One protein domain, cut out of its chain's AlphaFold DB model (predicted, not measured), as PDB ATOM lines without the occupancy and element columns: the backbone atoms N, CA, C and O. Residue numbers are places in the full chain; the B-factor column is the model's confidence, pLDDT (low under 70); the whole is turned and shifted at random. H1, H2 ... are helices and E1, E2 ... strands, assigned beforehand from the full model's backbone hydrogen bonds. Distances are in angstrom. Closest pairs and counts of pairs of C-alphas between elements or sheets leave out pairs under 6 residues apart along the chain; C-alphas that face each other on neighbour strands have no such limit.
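This is residues 67 to 139 of the 139 residues of an uncharacterized protein of Ganoderma sinense ZZ0214-1 (UniProt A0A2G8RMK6). Helix H1 packs over one face of the twisted mixed sheet E1 E2 E3 E4, two layers; short H2 only grazes the sheet. The printed part has 73 residues with E1 H1 H2 E2 E3 E4 in order, class mixed. It is compact, radius of gyration of the C-alphas 11.6 A, spanning 30 by 22 by 18 A.

Find C-alpha 69 at (26.479, 25.416, -40.046), where E1, residues 69 to 73, begins. H1, 81 to 94, is 19.9 A long; H2 is 97 to 102. E2, 105 to 110, E3, 115 to 121, and E4, 131 to 138, follow, ending at C-alpha 138 (44.776, 17.364, -39.925).

E1, H1 H2, E2 is a strand-helix-strand unit, helices between parallel strands, with left-handed crossover; find N 71 and O 106, 2.8 A. E2 E3 E4 is a meander of antiparallel neighbours, two hairpins: N 107 and O 119, 2.8 A; N 118 and O 135, 2.8 A. H1 is on the sheet at a height of 8.6 A over it; the closest C-alphas of H1 and E4 are those of Ala 90 and Phe 137, 6.9 A apart. H1 and H2 have every O i to N i+4 pair within hydrogen-bond range.

The printed part has no cut and no long link; residue 67 has pLDDT under 70.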
ATOM      1  N   ASP A  67      26.265  28.161 -46.788       60.72
ATOM      2  CA  ASP A  67      26.770  28.341 -45.425       60.72
ATOM      3  C   ASP A  67      26.554  27.059 -44.602       60.72
ATOM      4  O   ASP A  67      25.468  26.783 -44.089       60.72
ATOM      5  N   LEU A  68      27.588  26.213 -44.549       73.44
ATOM      6  CA  LEU A  68      27.640  25.066 -43.653       73.44
ATOM      7  C   LEU A  68      27.564  25.589 -42.220       73.44
ATOM      8  O   LEU A  68      28.434  26.334 -41.772       73.44
ATOM      9  N   GLN A  69      26.565  25.143 -41.471       84.50
ATOM     10  CA  GLN A  69      26.479  25.416 -40.046       84.50
ATOM     11  C   GLN A  69      27.422  24.473 -39.306       84.50
ATOM     12  O   GLN A  69      27.116  23.293 -39.112       84.50
ATOM     13  N   ILE A  70      28.586  24.993 -38.915       87.06
ATOM     14  CA  ILE A  70      29.635  24.208 -38.265       87.06
ATOM     15  C   ILE A  70      29.599  24.429 -36.752       87.06
ATOM     16  O   ILE A  70      29.757  25.546 -36.264       87.06
ATOM     17  N   THR A  71      29.432  23.343 -36.004       88.50
ATOM     18  CA  THR A  71      29.622  23.317 -34.552       88.50
ATOM     19  C   THR A  71      31.022  22.807 -34.250       88.50
ATOM     20  O   THR A  71      31.419  21.757 -34.746       88.50
ATOM     21  N   PHE A  72      31.774  23.547 -33.440       87.81
ATOM     22  CA  PHE A  72      33.136  23.198 -33.054       87.81
ATOM     23  C   PHE A  72      33.171  22.763 -31.591       87.81
ATOM     24  O   PHE A  72      32.754  23.527 -30.722       87.81
ATOM     25  N   SER A  73      33.713  21.578 -31.330       87.44
ATOM     26  CA  SER A  73      33.852  21.010 -29.989       87.44
ATOM     27  C   SER A  73      35.294  20.566 -29.758       87.44
ATOM     28  O   SER A  73      35.873  19.898 -30.607       87.44
ATOM     29  N   ASP A  74      35.888  20.919 -28.623       84.62
ATOM     30  CA  ASP A  74      37.232  20.471 -28.244       84.62
ATOM     31  C   ASP A  74      37.214  20.110 -26.751       84.62
ATOM     32  O   ASP A  74      36.965  20.984 -25.916       84.62
ATOM     33  N   PRO A  75      37.410  18.830 -26.391       79.94
ATOM     34  CA  PRO A  75      37.445  18.400 -24.998       79.94
ATOM     35  C   PRO A  75      38.707  18.881 -24.263       79.94
ATOM     36  O   PRO A  75      38.733  18.850 -23.036       79.94
ATOM     37  N   SER A  76      39.737  19.329 -24.986       79.50
ATOM     38  CA  SER A  76      41.000  19.811 -24.424       79.50
ATOM     39  C   SER A  76      40.968  21.304 -24.067       79.50
ATOM     40  O   SER A  76      41.890  21.782 -23.405       79.50
ATOM     41  N   GLY A  77      39.925  22.048 -24.458       75.44
ATOM     42  CA  GLY A  77      39.702  23.428 -24.019       75.44
ATOM     43  C   GLY A  77      39.238  24.383 -25.119       75.44
ATOM     44  O   GLY A  77      38.640  23.999 -26.120       75.44
ATOM     45  N   SER A  78      39.484  25.677 -24.908       78.44
ATOM     46  CA  SER A  78      39.045  26.735 -25.819       78.44
ATOM     47  C   SER A  78      39.734  26.651 -27.183       78.44
ATOM     48  O   SER A  78      40.959  26.637 -27.289       78.44
ATOM     49  N   ILE A  79      38.938  26.683 -28.248       81.38
ATOM     50  CA  ILE A  79      39.427  26.614 -29.628       81.38
ATOM     51  C   ILE A  79      39.735  28.025 -30.129       81.38
ATOM     52  O   ILE A  79      38.844  28.882 -30.167       81.38
ATOM     53  N   SER A  80      40.972  28.258 -30.571       82.75
ATOM     54  CA  SER A  80      41.377  29.543 -31.145       82.75
ATOM     55  C   SER A  80      40.649  29.843 -32.464       82.75
ATOM     56  O   SER A  80      40.297  28.943 -33.231       82.75
ATOM     57  N   ALA A  81      40.440  31.129 -32.759       78.75
ATOM     58  CA  ALA A  81      39.776  31.561 -33.992       78.75
ATOM     59  C   ALA A  81      40.526  31.104 -35.259       78.75
ATOM     60  O   ALA A  81      39.894  30.688 -36.231       78.75
ATOM     61  N   GLY A  82      41.866  31.104 -35.226       83.31
ATOM     62  CA  GLY A  82      42.697  30.585 -36.318       83.31
ATOM     63  C   GLY A  82      42.412  29.111 -36.607       83.31
ATOM     64  O   GLY A  82      42.137  28.746 -37.748       83.31
ATOM     65  N   ARG A  83      42.337  28.282 -35.558       83.25
ATOM     66  CA  ARG A  83      42.082  26.842 -35.685       83.25
ATOM     67  C   ARG A  83      40.672  26.542 -36.203       83.25
ATOM     68  O   ARG A  83      40.500  25.639 -37.017       83.25
ATOM     69  N   LYS A  84      39.671  27.343 -35.810       84.12
ATOM     70  CA  LYS A  84      38.318  27.281 -36.396       84.12
ATOM     71  C   LYS A  84      38.343  27.604 -37.890       84.12
ATOM     72  O   LYS A  84      37.751  26.876 -38.676       84.12
ATOM     73  N   LYS A  85      39.067  28.653 -38.297       85.56
ATOM     74  CA  LYS A  85      39.182  29.068 -39.706       85.56
ATOM     75  C   LYS A  85      39.854  27.998 -40.568       85.56
ATOM     76  O   LYS A  85      39.392  27.734 -41.678       85.56
ATOM     77  N   GLU A  86      40.914  27.366 -40.071       86.00
ATOM     78  CA  GLU A  86      41.579  26.264 -40.777       86.00
ATOM     79  C   GLU A  86      40.698  25.020 -40.868       86.00
ATOM     80  O   GLU A  86      40.568  24.448 -41.952       86.00
ATOM     81  N   ALA A  87      40.004  24.665 -39.785       87.56
ATOM     82  CA  ALA A  87      39.049  23.565 -39.791       87.56
ATOM     83  C   ALA A  87      37.893  23.806 -40.775       87.56
ATOM     84  O   ALA A  87      37.541  22.897 -41.523       87.56
ATOM     85  N   THR A  88      37.351  25.026 -40.857       88.19
ATOM     86  CA  THR A  88      36.334  25.381 -41.861       88.19
ATOM     87  C   THR A  88      36.861  25.195 -43.281       88.19
ATOM     88  O   THR A  88      36.187  24.583 -44.108       88.19
ATOM     89  N   LYS A  89      38.076  25.675 -43.577       87.50
ATOM     90  CA  LYS A  89      38.692  25.507 -44.906       87.50
ATOM     91  C   LYS A  89      38.916  24.035 -45.249       87.50
ATOM     92  O   LYS A  89      38.661  23.629 -46.381       87.50
ATOM     93  N   ALA A  90      39.399  23.242 -44.294       87.25
ATOM     94  CA  ALA A  90      39.596  21.808 -44.476       87.25
ATOM     95  C   ALA A  90      38.258  21.090 -44.714       87.25
ATOM     96  O   ALA A  90      38.145  20.290 -45.641       87.25
ATOM     97  N   LEU A  91      37.223  21.444 -43.951       86.31
ATOM     98  CA  LEU A  91      35.886  20.876 -44.083       86.31
ATOM     99  C   LEU A  91      35.244  21.211 -45.435       86.31
ATOM    100  O   LEU A  91      34.700  20.326 -46.086       86.31
ATOM    101  N   GLN A  92      35.356  22.458 -45.900       85.81
ATOM    102  CA  GLN A  92      34.846  22.866 -47.215       85.81
ATOM    103  C   GLN A  92      35.535  22.137 -48.376       85.81
ATOM    104  O   GLN A  92      34.921  21.953 -49.424       85.81
ATOM    105  N   LYS A  93      36.794  21.709 -48.200       86.38
ATOM    106  CA  LYS A  93      37.503  20.859 -49.170       86.38
ATOM    107  C   LYS A  93      37.086  19.392 -49.076       86.38
ATOM    108  O   LYS A  93      37.021  18.719 -50.098       86.38
ATOM    109  N   ALA A  94      36.837  18.897 -47.865       85.25
ATOM    110  CA  ALA A  94      36.485  17.501 -47.623       85.25
ATOM    111  C   ALA A  94      35.024  17.178 -47.983       85.25
ATOM    112  O   ALA A  94      34.713  16.047 -48.351       85.25
ATOM    113  N   VAL A  95      34.123  18.157 -47.879       84.94
ATOM    114  CA  VAL A  95      32.690  17.994 -48.143       84.94
ATOM    115  C   VAL A  95      32.333  18.647 -49.475       84.94
ATOM    116  O   VAL A  95      32.397  19.868 -49.620       84.94
ATOM    117  N   SER A  96      31.907  17.841 -50.446       86.19
ATOM    118  CA  SER A  96      31.488  18.319 -51.768       86.19
ATOM    119  C   SER A  96      30.303  19.283 -51.671       86.19
ATOM    120  O   SER A  96      29.401  19.067 -50.866       86.19
ATOM    121  N   LYS A  97      30.207  20.283 -52.562       82.94
ATOM    122  CA  LYS A  97      29.072  21.240 -52.592       82.94
ATOM    123  C   LYS A  97      27.690  20.560 -52.630       82.94
ATOM    124  O   LYS A  97      26.723  21.090 -52.090       82.94
ATOM    125  N   ALA A  98      27.582  19.386 -53.259       81.12
ATOM    126  CA  ALA A  98      26.349  18.597 -53.277       81.12
ATOM    127  C   ALA A  98      25.972  18.058 -51.884       81.12
ATOM    128  O   ALA A  98      24.797  18.076 -51.513       81.12
ATOM    129  N   ASP A  99      26.965  17.632 -51.104       84.44
ATOM    130  CA  ASP A  99      26.772  17.148 -49.739       84.44
ATOM    131  C   ASP A  99      26.501  18.297 -48.775       84.44
ATOM    132  O   ASP A  99      25.651  18.153 -47.905       84.44
ATOM    133  N   GLN A 100      27.116  19.465 -48.985       81.62
ATOM    134  CA  GLN A 100      26.833  20.670 -48.193       81.62
ATOM    135  C   GLN A 100      25.356  21.082 -48.275       81.62
ATOM    136  O   GLN A 100      24.779  21.529 -47.289       81.62
ATOM    137  N   LYS A 101      24.708  20.879 -49.432       81.75
ATOM    138  CA  LYS A 101      23.271  21.149 -49.609       81.75
ATOM    139  C   LYS A 101      22.373  20.116 -48.927       81.75
ATOM    140  O   LYS A 101      21.311  20.472 -48.429       81.75
ATOM    141  N   LYS A 102      22.766  18.839 -48.935       84.25
ATOM    142  CA  LYS A 102      21.984  17.745 -48.325       84.25
ATOM    143  C   LYS A 102      22.179  17.658 -46.810       84.25
ATOM    144  O   LYS A 102      21.263  17.261 -46.096       84.25
ATOM    145  N   PHE A 103      23.366  18.025 -46.338       88.69
ATOM    146  CA  PHE A 103      23.810  17.906 -44.955       88.69
ATOM    147  C   PHE A 103      24.442  19.223 -44.478       88.69
ATOM    148  O   PHE A 103      25.660  19.294 -44.308       88.69
ATOM    149  N   PRO A 104      23.635  20.282 -44.273       84.56
ATOM    150  CA  PRO A 104      24.156  21.612 -43.974       84.56
ATOM    151  C   PRO A 104      24.715  21.760 -42.553       84.56
ATOM    152  O   PRO A 104      25.347  22.769 -42.265       84.56
ATOM    153  N   PHE A 105      24.499  20.796 -41.655       87.88
ATOM    154  CA  PHE A 105      24.948  20.877 -40.263       87.88
ATOM    155  C   PHE A 105      26.150  19.971 -40.042       87.88
ATOM    156  O   PHE A 105      25.989  18.757 -40.049       87.88
ATOM    157  N   CYS A 106      27.337  20.515 -39.796       88.38
ATOM    158  CA  CYS A 106      28.526  19.711 -39.521       88.38
ATOM    159  C   CYS A 106      29.015  19.916 -38.091       88.38
ATOM    160  O   CYS A 106      29.127  21.034 -37.604       88.38
ATOM    161  N   ASP A 107      29.323  18.820 -37.414       90.06
ATOM    162  CA  ASP A 107      29.980  18.828 -36.117       90.06
ATOM    163  C   ASP A 107      31.451  18.482 -36.315       90.06
ATOM    164  O   ASP A 107      31.763  17.480 -36.960       90.06
ATOM    165  N   VAL A 108      32.340  19.331 -35.809       90.44
ATOM    166  CA  VAL A 108      33.789  19.156 -35.859       90.44
ATOM    167  C   VAL A 108      34.298  19.019 -34.434       90.44
ATOM    168  O   VAL A 108      34.193  19.951 -33.634       90.44
ATOM    169  N   VAL A 109      34.883  17.864 -34.139       91.12
ATOM    170  CA  VAL A 109      35.501  17.562 -32.851       91.12
ATOM    171  C   VAL A 109      37.013  17.577 -33.016       91.12
ATOM    172  O   VAL A 109      37.570  16.768 -33.764       91.12
ATOM    173  N   PHE A 110      37.678  18.493 -32.320       88.56
ATOM    174  CA  PHE A 110      39.132  18.552 -32.257       88.56
ATOM    175  C   PHE A 110      39.639  17.499 -31.272       88.56
ATOM    176  O   PHE A 110      39.131  17.364 -30.164       88.56
ATOM    177  N   GLY A 111      40.637  16.734 -31.694       83.12
ATOM    178  CA  GLY A 111      41.381  15.805 -30.860       83.12
ATOM    179  C   GLY A 111      42.764  16.343 -30.500       83.12
ATOM    180  O   GLY A 111      43.233  17.378 -30.994       83.12
ATOM    181  N   ASN A 112      43.452  15.586 -29.648       76.56
ATOM    182  CA  ASN A 112      44.844  15.851 -29.303       76.56
ATOM    183  C   ASN A 112      45.764  15.619 -30.516       76.56
ATOM    184  O   ASN A 112      45.560  14.692 -31.296       76.56
ATOM    185  N   GLY A 113      46.792  16.463 -30.668       75.31
ATOM    186  CA  GLY A 113      47.814  16.301 -31.714       75.31
ATOM    187  C   GLY A 113      47.466  16.869 -33.098       75.31
ATOM    188  O   GLY A 113      48.045  16.427 -34.089       75.31
ATOM    189  N   GLY A 114      46.541  17.833 -33.193       77.00
ATOM    190  CA  GLY A 114      46.236  18.513 -34.467       77.00
ATOM    191  C   GLY A 114      45.343  17.706 -35.414       77.00
ATOM    192  O   GLY A 114      45.315  17.946 -36.616       77.00
ATOM    193  N   LEU A 115      44.616  16.718 -34.895       85.94
ATOM    194  CA  LEU A 115      43.650  15.944 -35.668       85.94
ATOM    195  C   LEU A 115      42.240  16.408 -35.308       85.94
ATOM    196  O   LEU A 115      41.910  16.510 -34.130       85.94
ATOM    197  N   ALA A 116      41.411  16.693 -36.304       88.69
ATOM    198  CA  ALA A 116      39.990  16.956 -36.123       88.69
ATOM    199  C   ALA A 116      39.173  15.915 -36.874       88.69
ATOM    200  O   ALA A 116      39.483  15.531 -37.999       88.69
ATOM    201  N   THR A 117      38.103  15.467 -36.239       91.56
ATOM    202  CA  THR A 117      37.091  14.610 -36.851       91.56
ATOM    203  C   THR A 117      35.861  15.439 -37.158       91.56
ATOM    204  O   THR A 117      35.564  16.390 -36.438       91.56
ATOM    205  N   TYR A 118      35.148  15.097 -38.222       92.38
ATOM    206  CA  TYR A 118      33.904  15.760 -38.570       92.38
ATOM    207  C   TYR A 118      32.810  14.764 -38.912       92.38
ATOM    208  O   TYR A 118      33.065  13.653 -39.386       92.38
ATOM    209  N   ARG A 119      31.570  15.202 -38.722       91.69
ATOM    210  CA  ARG A 119      30.383  14.506 -39.201       91.69
ATOM    211  C   ARG A 119      29.294  15.507 -39.540       91.69
ATOM    212  O   ARG A 119      28.962  16.358 -38.724       91.69
ATOM    213  N   CYS A 120      28.732  15.382 -40.734       90.50
ATOM    214  CA  CYS A 120      27.645  16.232 -41.192       90.50
ATOM    215  C   CYS A 120      26.285  15.546 -41.047       90.50
ATOM    216  O   CYS A 120      26.189  14.319 -40.987       90.50
ATOM    217  N   PHE A 121      25.235  16.351 -40.965       90.06
ATOM    218  CA  PHE A 121      23.867  15.951 -40.688       90.06
ATOM    219  C   PHE A 121      22.894  16.782 -41.520       90.06
ATOM    220  O   PHE A 121      23.140  17.954 -41.815       90.06
ATOM    221  N   SER A 122      21.759  16.184 -41.880       85.75
ATOM    222  CA  SER A 122      20.702  16.874 -42.630       85.75
ATOM    223  C   SER A 122      19.827  17.759 -41.738       85.75
ATOM    224  O   SER A 122      19.130  18.636 -42.236       85.75
ATOM    225  N   SER A 123      19.903  17.582 -40.416       84.50
ATOM    226  CA  SER A 123      19.231  18.424 -39.423       84.50
ATOM    227  C   SER A 123      20.141  18.739 -38.240       84.50
ATOM    228  O   SER A 123      20.973  17.921 -37.839       84.50
ATOM    229  N   SER A 124      19.899  19.887 -37.608       79.44
ATOM    230  CA  SER A 124      20.564  20.332 -36.378       79.44
ATOM    231  C   SER A 124      20.337  19.402 -35.183       79.44
ATOM    232  O   SER A 124      21.132  19.401 -34.248       79.44
ATOM    233  N   GLN A 125      19.283  18.579 -35.208       77.62
ATOM    234  CA  GLN A 125      18.956  17.644 -34.128       77.62
ATOM    235  C   GLN A 125      19.875  16.409 -34.073       77.62
ATOM    236  O   GLN A 125      19.728  15.602 -33.158       77.62
ATOM    237  N   LYS A 126      20.797  16.238 -35.039       80.12
ATOM    238  CA  LYS A 126      21.802  15.152 -35.079       80.12
ATOM    239  C   LYS A 126      21.208  13.748 -34.851       80.12
ATOM    240  O   LYS A 126      21.774  12.921 -34.138       80.12
ATOM    241  N   LYS A 127      20.041  13.468 -35.443       75.44
ATOM    242  CA  LYS A 127      19.307  12.205 -35.244       75.44
ATOM    243  C   LYS A 127      19.932  11.027 -36.002       75.44
ATOM    244  O   LYS A 127      20.555  11.183 -37.054       75.44
ATOM    245  N   ILE A 128      19.704   9.817 -35.487       73.06
ATOM    246  CA  ILE A 128      20.039   8.561 -36.175       73.06
ATOM    247  C   ILE A 128      19.272   8.513 -37.512       73.06
ATOM    248  O   ILE A 128      18.096   8.860 -37.559       73.06
ATOM    249  N   GLY A 129      19.951   8.140 -38.603       75.38
ATOM    250  CA  GLY A 129      19.383   8.139 -39.962       75.38
ATOM    251  C   GLY A 129      19.519   9.460 -40.735       75.38
ATOM    252  O   GLY A 129      19.244   9.490 -41.927       75.38
ATOM    253  N   GLN A 130      19.995  10.532 -40.097       83.44
ATOM    254  CA  GLN A 130      20.276  11.827 -40.742       83.44
ATOM    255  C   GLN A 130      21.775  12.107 -40.889       83.44
ATOM    256  O   GLN A 130      22.183  13.240 -41.133       83.44
ATOM    257  N   GLN A 131      22.590  11.071 -40.701       86.81
ATOM    258  CA  GLN A 131      24.042  11.134 -40.796       86.81
ATOM    259  C   GLN A 131      24.439  11.252 -42.266       86.81
ATOM    260  O   GLN A 131      23.974  10.488 -43.108       86.81
ATOM    261  N   GLY A 132      25.291  12.222 -42.551       85.88
ATOM    262  CA  GLY A 132      25.903  12.432 -43.848       85.88
ATOM    263  C   GLY A 132      27.386  12.065 -43.825       85.88
ATOM    264  O   GLY A 132      27.792  11.165 -43.081       85.88
ATOM    265  N   PRO A 133      28.213  12.756 -44.626       88.31
ATOM    266  CA  PRO A 133      29.638  12.474 -44.693       88.31
ATOM    267  C   PRO A 133      30.310  12.680 -43.335       88.31
ATOM    268  O   PRO A 133      30.018  13.626 -42.599       88.31
ATOM    269  N   ALA A 134      31.234  11.781 -43.021       91.12
ATOM    270  CA  ALA A 134      32.069  11.837 -41.838       91.12
ATOM    271  C   ALA A 134      33.511  11.522 -42.225       91.12
ATOM    272  O   ALA A 134      33.754  10.763 -43.163       91.12
ATOM    273  N   GLY A 135      34.457  12.084 -41.490       90.56
ATOM    274  CA  GLY A 135      35.866  11.883 -41.769       90.56
ATOM    275  C   GLY A 135      36.757  12.534 -40.730       90.56
ATOM    276  O   GLY A 135      36.302  12.977 -39.674       90.56
ATOM    277  N   ALA A 136      38.043  12.590 -41.043       89.81
ATOM    278  CA  ALA A 136      39.038  13.256 -40.228       89.81
ATOM    279  C   ALA A 136      39.988  14.047 -41.121       89.81
ATOM    280  O   ALA A 136      40.276  13.647 -42.248       89.81
ATOM    281  N   PHE A 137      40.482  15.162 -40.606       87.31
ATOM    282  CA  PHE A 137      41.494  15.977 -41.251       87.31
ATOM    283  C   PHE A 137      42.511  16.461 -40.223       87.31
ATOM    284  O   PHE A 137      42.237  16.550 -39.025       87.31
ATOM    285  N   LYS A 138      43.712  16.757 -40.715       86.12
ATOM    286  CA  LYS A 138      44.776  17.364 -39.925       86.12
ATOM    287  C   LYS A 138      44.728  18.880 -40.097       86.12
ATOM    288  O   LYS A 138      44.438  19.360 -41.192       86.12
ATOM    289  N   ILE A 139      44.990  19.586 -39.009       75.88
ATOM    290  CA  ILE A 139      44.926  21.043 -38.838       75.88
ATOM    291  C   ILE A 139      46.109  21.473 -37.988       75.88
ATOM    292  O   ILE A 139      46.332  20.837 -36.929       75.88
TER     293      ILE A 139